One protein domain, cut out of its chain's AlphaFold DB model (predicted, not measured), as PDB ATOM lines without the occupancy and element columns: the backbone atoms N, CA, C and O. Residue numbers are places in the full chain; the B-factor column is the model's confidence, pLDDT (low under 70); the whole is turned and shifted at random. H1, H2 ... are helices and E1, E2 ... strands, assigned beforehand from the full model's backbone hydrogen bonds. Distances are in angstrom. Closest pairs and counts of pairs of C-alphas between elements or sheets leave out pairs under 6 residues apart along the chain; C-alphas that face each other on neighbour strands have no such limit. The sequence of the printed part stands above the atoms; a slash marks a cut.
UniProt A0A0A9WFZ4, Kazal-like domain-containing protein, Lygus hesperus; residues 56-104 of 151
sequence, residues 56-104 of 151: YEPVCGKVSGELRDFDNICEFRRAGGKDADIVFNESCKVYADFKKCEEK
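AT A GLANCE: This is residues 56 to 104 of the 151 residues of the protein "Kazal-like domain-containing protein" of Lygus hesperus (UniProt A0A0A9WFZ4). A small, twisted sheet of three short strands stands between two helices: H1 covers one face, running along the strands, while H2 begins on the opposite face and extends away, so that residues 99 to 104 stick out as an arm. The printed part has 49 residues, with three named strands and two named helices in the chain order E1, E2, H1, E3, H2. The sheet has the order E2, E1, E3, all antiparallel, and the class is mixed, helices and strands. The whole is compact, with a radius of gyration of the C-alphas of 10.8 A; its C-alphas span 35 by 23 by 10 A, an outline only just flat.

IN THESE COORDINATES: Strand E1, residues 59 to 63, is 11.9 A long and begins at C-alpha 59, (40.817, -23.774, -8.735). Beside it in the sheet are E2, residues 66 to 70, 12.4 A long, and E3, residues 84 to 88, 12.3 A long. Helix H1, residues 73 to 80, measures 10.2 A. Helix H2, residues 92 to 102, is the longest helix, 14.9 A from C-alpha 92 at (45.308, -25.078, -3.248) to C-alpha 102 at (38.703, -24.484, 10.087).

HOW THE PARTS SIT: E1 is the inner strand and E2 and E3 are edge strands; the sheet is only just strongly twisted, with C-alphas up to 4.2 A off its best plane. E1 and E2 form a hairpin, with N 61 and O 68 2.9 A apart and N 68 and O 61 2.8 A apart, within hydrogen-bond range. Between E1 and E3, N 62 and O 85 are 2.8 A apart, also within range. E2, H1 and E3 make a split strand-helix-strand unit, two strands running the same way with E1 between them in the sheet; its crossover is right-handed. H1 is on the sheet at a height of 8.1 A, over E1 and along the strands, at 12 degrees to E1 on the local plane. H1 touches E1, the closest C-alphas being those of Val 63 and Gly 80, 5.4 A apart. H2 is on the opposite face at a height of 10.8 A, giving three layers, helices on both faces of a sheet. It runs across the strands, at 75 degrees to E3 on the local plane. Its closest C-alphas to E1 are those of Cys 60 and Cys 92, 4.7 A apart. H1 and H2 are apart. In H1 and H2 every O i to N i+4 pair is within hydrogen-bond range.

THE WHOLE: The two C-alphas farthest apart are those of Arg 78 and Lys 104, at 35.4 A. The printed part has no cut, and its four links between named elements are tight. Residues 99 to 104, of which 99 to 102 belong to H2, stand free. The mean pLDDT of the printed part is 93.8, and no printed residue is under 70.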
ATOM      1  N   TYR A  56      42.606 -16.287 -15.688       95.56
ATOM      2  CA  TYR A  56      43.157 -16.768 -14.424       95.56
ATOM      3  C   TYR A  56      42.110 -16.649 -13.310       95.56
ATOM      4  O   TYR A  56      41.968 -15.605 -12.676       95.56
ATOM      5  N   GLU A  57      41.389 -17.745 -13.096       96.38
ATOM      6  CA  GLU A  57      40.389 -17.960 -12.046       96.38
ATOM      7  C   GLU A  57      40.725 -19.293 -11.349       96.38
ATOM      8  O   GLU A  57      40.114 -20.326 -11.646       96.38
ATOM      9  N   PRO A  58      41.770 -19.323 -10.502       97.25
ATOM     10  CA  PRO A  58      42.423 -20.566 -10.117       97.25
ATOM     11  C   PRO A  58      41.525 -21.461  -9.263       97.25
ATOM     12  O   PRO A  58      40.887 -20.995  -8.322       97.25
ATOM     13  N   VAL A  59      41.548 -22.769  -9.524       97.50
ATOM     14  CA  VAL A  59      40.817 -23.774  -8.735       97.50
ATOM     15  C   VAL A  59      41.751 -24.857  -8.201       97.50
ATOM     16  O   VAL A  59      42.656 -25.318  -8.901       97.50
ATOM     17  N   CYS A  60      41.498 -25.309  -6.972       98.12
ATOM     18  CA  CYS A  60      42.161 -26.470  -6.391       98.12
ATOM     19  C   CYS A  60      41.390 -27.738  -6.761       98.12
ATOM     20  O   CYS A  60      40.315 -28.021  -6.217       98.12
ATOM     21  N   GLY A  61      41.941 -28.511  -7.694       97.19
ATOM     22  CA  GLY A  61      41.373 -29.774  -8.150       97.19
ATOM     23  C   GLY A  61      42.114 -30.972  -7.568       97.19
ATOM     24  O   GLY A  61      43.342 -31.013  -7.579       97.19
ATOM     25  N   LYS A  62      41.379 -31.986  -7.115       97.31
ATOM     26  CA  LYS A  62      41.919 -33.320  -6.856       97.31
ATOM     27  C   LYS A  62      41.831 -34.127  -8.144       97.31
ATOM     28  O   LYS A  62      40.733 -34.327  -8.646       97.31
ATOM     29  N   VAL A  63      42.955 -34.600  -8.676       95.56
ATOM     30  CA  VAL A  63      43.009 -35.404  -9.910       95.56
ATOM     31  C   VAL A  63      43.895 -36.615  -9.672       95.56
ATOM     32  O   VAL A  63      45.058 -36.453  -9.300       95.56
ATOM     33  N   SER A  64      43.362 -37.822  -9.889       92.19
ATOM     34  CA  SER A  64      44.070 -39.089  -9.612       92.19
ATOM     35  C   SER A  64      44.541 -39.227  -8.153       92.19
ATOM     36  O   SER A  64      45.542 -39.876  -7.871       92.19
ATOM     37  N   GLY A  65      43.815 -38.610  -7.215       92.06
ATOM     38  CA  GLY A  65      44.139 -38.609  -5.785       92.06
ATOM     39  C   GLY A  65      44.899 -37.373  -5.292       92.06
ATOM     40  O   GLY A  65      44.778 -37.038  -4.114       92.06
ATOM     41  N   GLU A  66      45.602 -36.659  -6.173       94.69
ATOM     42  CA  GLU A  66      46.496 -35.546  -5.821       94.69
ATOM     43  C   GLU A  66      45.827 -34.176  -5.984       94.69
ATOM     44  O   GLU A  66      45.158 -33.929  -6.988       94.69
ATOM     45  N   LEU A  67      46.037 -33.270  -5.021       96.88
ATOM     46  CA  LEU A  67      45.606 -31.871  -5.116       96.88
ATOM     47  C   LEU A  67      46.569 -31.071  -5.997       96.88
ATOM     48  O   LEU A  67      47.780 -31.095  -5.771       96.88
ATOM     49  N   ARG A  68      46.028 -30.346  -6.976       96.44
ATOM     50  CA  ARG A  68      46.773 -29.500  -7.912       96.44
ATOM     51  C   ARG A  68      46.019 -28.207  -8.206       96.44
ATOM     52  O   ARG A  68      44.789 -28.191  -8.254       96.44
ATOM     53  N   ASP A  69      46.783 -27.144  -8.421       97.69
ATOM     54  CA  ASP A  69      46.284 -25.877  -8.944       97.69
ATOM     55  C   ASP A  69      46.021 -25.979 -10.450       97.69
ATOM     56  O   ASP A  69      46.814 -26.565 -11.193       97.69
ATOM     57  N   PHE A  70      44.926 -25.370 -10.896       96.69
ATOM     58  CA  PHE A  70      44.594 -25.189 -12.306       96.69
ATOM     59  C   PHE A  70      44.227 -23.728 -12.537       96.69
ATOM     60  O   PHE A  70      43.403 -23.197 -11.796       96.69
ATOM     61  N   ASP A  71      44.799 -23.100 -13.572       96.62
ATOM     62  CA  ASP A  71      44.621 -21.667 -13.866       96.62
ATOM     63  C   ASP A  71      43.152 -21.254 -14.013       96.62
ATOM     64  O   ASP A  71      42.798 -20.120 -13.711       96.62
ATOM     65  N   ASN A  72      42.298 -22.175 -14.471       95.12
ATOM     66  CA  ASN A  72      40.850 -22.018 -14.499       95.12
ATOM     67  C   ASN A  72      40.126 -23.375 -14.559       95.12
ATOM     68  O   ASN A  72      40.720 -24.442 -14.760       95.12
ATOM     69  N   ILE A  73      38.798 -23.329 -14.440       94.38
ATOM     70  CA  ILE A  73      37.926 -24.509 -14.492       94.38
ATOM     71  C   ILE A  73      37.973 -25.272 -15.832       94.38
ATOM     72  O   ILE A  73      37.697 -26.475 -15.863       94.38
ATOM     73  N   CYS A  74      38.322 -24.618 -16.948       94.50
ATOM     74  CA  CYS A  74      38.509 -25.306 -18.229       94.50
ATOM     75  C   CYS A  74      39.778 -26.166 -18.200       94.50
ATOM     76  O   CYS A  74      39.727 -27.340 -18.574       94.50
ATOM     77  N   GLU A  75      40.883 -25.622 -17.691       94.56
ATOM     78  CA  GLU A  75      42.148 -26.346 -17.540       94.56
ATOM     79  C   GLU A  75      42.020 -27.542 -16.588       94.56
ATOM     80  O   GLU A  75      42.457 -28.647 -16.922       94.56
ATOM     81  N   PHE A  76      41.298 -27.379 -15.472       95.19
ATOM     82  CA  PHE A  76      40.926 -28.499 -14.602       95.19
ATOM     83  C   PHE A  76      40.165 -29.597 -15.367       95.19
ATOM     84  O   PHE A  76      40.570 -30.759 -15.351       95.19
ATOM     85  N   ARG A  77      39.092 -29.246 -16.094       91.69
ATOM     86  CA  ARG A  77      38.291 -30.219 -16.871       91.69
ATOM     87  C   ARG A  77      39.105 -30.911 -17.966       91.69
ATOM     88  O   ARG A  77      38.846 -32.074 -18.273       91.69
ATOM     89  N   ARG A  78      40.088 -30.218 -18.547       90.56
ATOM     90  CA  ARG A  78      41.005 -30.755 -19.560       90.56
ATOM     91  C   ARG A  78      41.966 -31.797 -18.979       90.56
ATOM     92  O   ARG A  78      42.275 -32.768 -19.667       90.56
ATOM     93  N   ALA A  79      42.408 -31.612 -17.737       89.75
ATOM     94  CA  ALA A  79      43.350 -32.500 -17.056       89.75
ATOM     95  C   ALA A  79      42.686 -33.635 -16.250       89.75
ATOM     96  O   ALA A  79      43.278 -34.702 -16.106       89.75
ATOM     97  N   GLY A  80      41.482 -33.410 -15.714       82.88
ATOM     98  CA  GLY A  80      40.868 -34.261 -14.691       82.88
ATOM     99  C   GLY A  80      40.412 -35.652 -15.151       82.88
ATOM    100  O   GLY A  80      40.505 -36.625 -14.405       82.88
ATOM    101  N   GLY A  81      39.929 -35.781 -16.387       80.56
ATOM    102  CA  GLY A  81      39.383 -37.049 -16.874       80.56
ATOM    103  C   GLY A  81      38.091 -37.451 -16.146       80.56
ATOM    104  O   GLY A  81      37.163 -36.653 -16.065       80.56
ATOM    105  N   LYS A  82      38.003 -38.708 -15.689       83.25
ATOM    106  CA  LYS A  82      36.831 -39.235 -14.957       83.25
ATOM    107  C   LYS A  82      36.961 -39.154 -13.435       83.25
ATOM    108  O   LYS A  82      35.943 -39.069 -12.762       83.25
ATOM    109  N   ASP A  83      38.191 -39.184 -12.926       88.19
ATOM    110  CA  ASP A  83      38.504 -39.343 -11.503       88.19
ATOM    111  C   ASP A  83      39.092 -38.032 -10.962       88.19
ATOM    112  O   ASP A  83      40.260 -37.955 -10.551       88.19
ATOM    113  N   ALA A  84      38.286 -36.971 -11.064       94.62
ATOM    114  CA  ALA A  84      38.679 -35.621 -10.701       94.62
ATOM    115  C   ALA A  84      37.533 -34.781 -10.131       94.62
ATOM    116  O   ALA A  84      36.496 -34.612 -10.769       94.62
ATOM    117  N   ASP A  85      37.805 -34.155  -8.987       96.50
ATOM    118  CA  ASP A  85      36.871 -33.315  -8.238       96.50
ATOM    119  C   ASP A  85      37.479 -31.928  -7.999       96.50
ATOM    120  O   ASP A  85      38.657 -31.812  -7.653       96.50
ATOM    121  N   ILE A  86      36.684 -30.863  -8.126       96.50
ATOM    122  CA  ILE A  86      37.085 -29.544  -7.615       96.50
ATOM    123  C   ILE A  86      36.861 -29.562  -6.107       96.50
ATOM    124  O   ILE A  86      35.740 -29.763  -5.645       96.50
ATOM    125  N   VAL A  87      37.933 -29.363  -5.343       97.00
ATOM    126  CA  VAL A  87      37.900 -29.353  -3.874       97.00
ATOM    127  C   VAL A  87      37.736 -27.929  -3.343       97.00
ATOM    128  O   VAL A  87      37.164 -27.734  -2.273       97.00
ATOM    129  N   PHE A  88      38.212 -26.926  -4.089       96.44
ATOM    130  CA  PHE A  88      38.091 -25.521  -3.707       96.44
ATOM    131  C   PHE A  88      38.093 -24.593  -4.933       96.44
ATOM    132  O   PHE A  88      38.839 -24.822  -5.883       96.44
ATOM    133  N   ASN A  89      37.290 -23.523  -4.894       95.31
ATOM    134  CA  ASN A  89      37.131 -22.550  -5.993       95.31
ATOM    135  C   ASN A  89      38.188 -21.421  -5.978       95.31
ATOM    136  O   ASN A  89      37.956 -20.342  -6.509       95.31
ATOM    137  N   GLU A  90      39.313 -21.666  -5.315       93.75
ATOM    138  CA  GLU A  90      40.515 -20.829  -5.247       93.75
ATOM    139  C   GLU A  90      41.720 -21.785  -5.269       93.75
ATOM    140  O   GLU A  90      41.556 -23.000  -5.109       93.75
ATOM    141  N   SER A  91      42.940 -21.255  -5.391       96.00
ATOM    142  CA  SER A  91      44.165 -22.072  -5.365       96.00
ATOM    143  C   SER A  91      44.298 -22.992  -4.135       96.00
ATOM    144  O   SER A  91      43.836 -22.687  -3.028       96.00
ATOM    145  N   CYS A  92      45.020 -24.102  -4.295       96.50
ATOM    146  CA  CYS A  92      45.308 -25.078  -3.248       96.50
ATOM    147  C   CYS A  92      46.081 -24.481  -2.065       96.50
ATOM    148  O   CYS A  92      45.959 -24.981  -0.945       96.50
ATOM    149  N   LYS A  93      46.817 -23.380  -2.268       93.31
ATOM    150  CA  LYS A  93      47.385 -22.590  -1.165       93.31
ATOM    151  C   LYS A  93      46.278 -22.016  -0.270       93.31
ATOM    152  O   LYS A  93      46.331 -22.202   0.942       93.31
ATOM    153  N   VAL A  94      45.270 -21.364  -0.859       90.81
ATOM    154  CA  VAL A  94      44.136 -20.791  -0.107       90.81
ATOM    155  C   VAL A  94      43.330 -21.905   0.559       90.81
ATOM    156  O   VAL A  94      42.975 -21.768   1.724       90.81
ATOM    157  N   TYR A  95      43.126 -23.044  -0.112       94.06
ATOM    158  CA  TYR A  95      42.499 -24.225   0.498       94.06
ATOM    159  C   TYR A  95      43.275 -24.751   1.723       94.06
ATOM    160  O   TYR A  95      42.682 -25.053   2.759       94.06
ATOM    161  N   ALA A  96      44.607 -24.827   1.642       93.12
ATOM    162  CA  ALA A  96      45.441 -25.254   2.764       93.12
ATOM    163  C   ALA A  96      45.418 -24.250   3.932       93.12
ATOM    164  O   ALA A  96      45.467 -24.659   5.092       93.12
ATOM    165  N   ASP A  97      45.336 -22.947   3.649       90.69
ATOM    166  CA  ASP A  97      45.188 -21.911   4.677       90.69
ATOM    167  C   ASP A  97      43.770 -21.907   5.286       90.69
ATOM    168  O   ASP A  97      43.640 -21.790   6.506       90.69
ATOM    169  N   PHE A  98      42.725 -22.174   4.490       90.81
ATOM    170  CA  PHE A  98      41.358 -22.417   4.967       90.81
ATOM    171  C   PHE A  98      41.313 -23.570   5.975       90.81
ATOM    172  O   PHE A  98      40.821 -23.378   7.087       90.81
ATOM    173  N   LYS A  99      41.891 -24.735   5.640       93.62
ATOM    174  CA  LYS A  99      41.909 -25.907   6.535       93.62
ATOM    175  C   LYS A  99      42.583 -25.628   7.885       93.62
ATOM    176  O   LYS A  99      42.024 -25.976   8.920       93.62
ATOM    177  N   LYS A 100      43.705 -24.897   7.907       93.44
ATOM    178  CA  LYS A 100      44.376 -24.482   9.163       93.44
ATOM    179  C   LYS A 100      43.517 -23.574  10.049       93.44
ATOM    180  O   LYS A 100      43.789 -23.476  11.248       93.44
ATOM    181  N   CYS A 101      42.565 -22.848   9.463       92.94
ATOM    182  CA  CYS A 101      41.646 -21.973  10.186       92.94
ATOM    183  C   CYS A 101      40.354 -22.694  10.589       92.94
ATOM    184  O   CYS A 101      39.877 -22.468  11.696       92.94
ATOM    185  N   GLU A 102      39.844 -23.611   9.765       93.19
ATOM    186  CA  GLU A 102      38.703 -24.484  10.087       93.19
ATOM    187  C   GLU A 102      38.967 -25.352  11.334       93.19
ATOM    188  O   GLU A 102      38.071 -25.556  12.145       93.19
ATOM    189  N   GLU A 103      40.212 -25.792  11.548       93.50
ATOM    190  CA  GLU A 103      40.639 -26.511  12.764       93.50
ATOM    191  C   GLU A 103      40.666 -25.646  14.041       93.50
ATOM    192  O   GLU A 103      40.776 -26.179  15.146       93.50
ATOM    193  N   LYS A 104      40.629 -24.312  13.914       94.19
ATOM    194  CA  LYS A 104      40.869 -23.358  15.019       94.19
ATOM    195  C   LYS A 104      39.702 -22.426  15.307       94.19
ATOM    196  O   LYS A 104      39.621 -21.881  16.406       94.19
TER     197      LYS A 104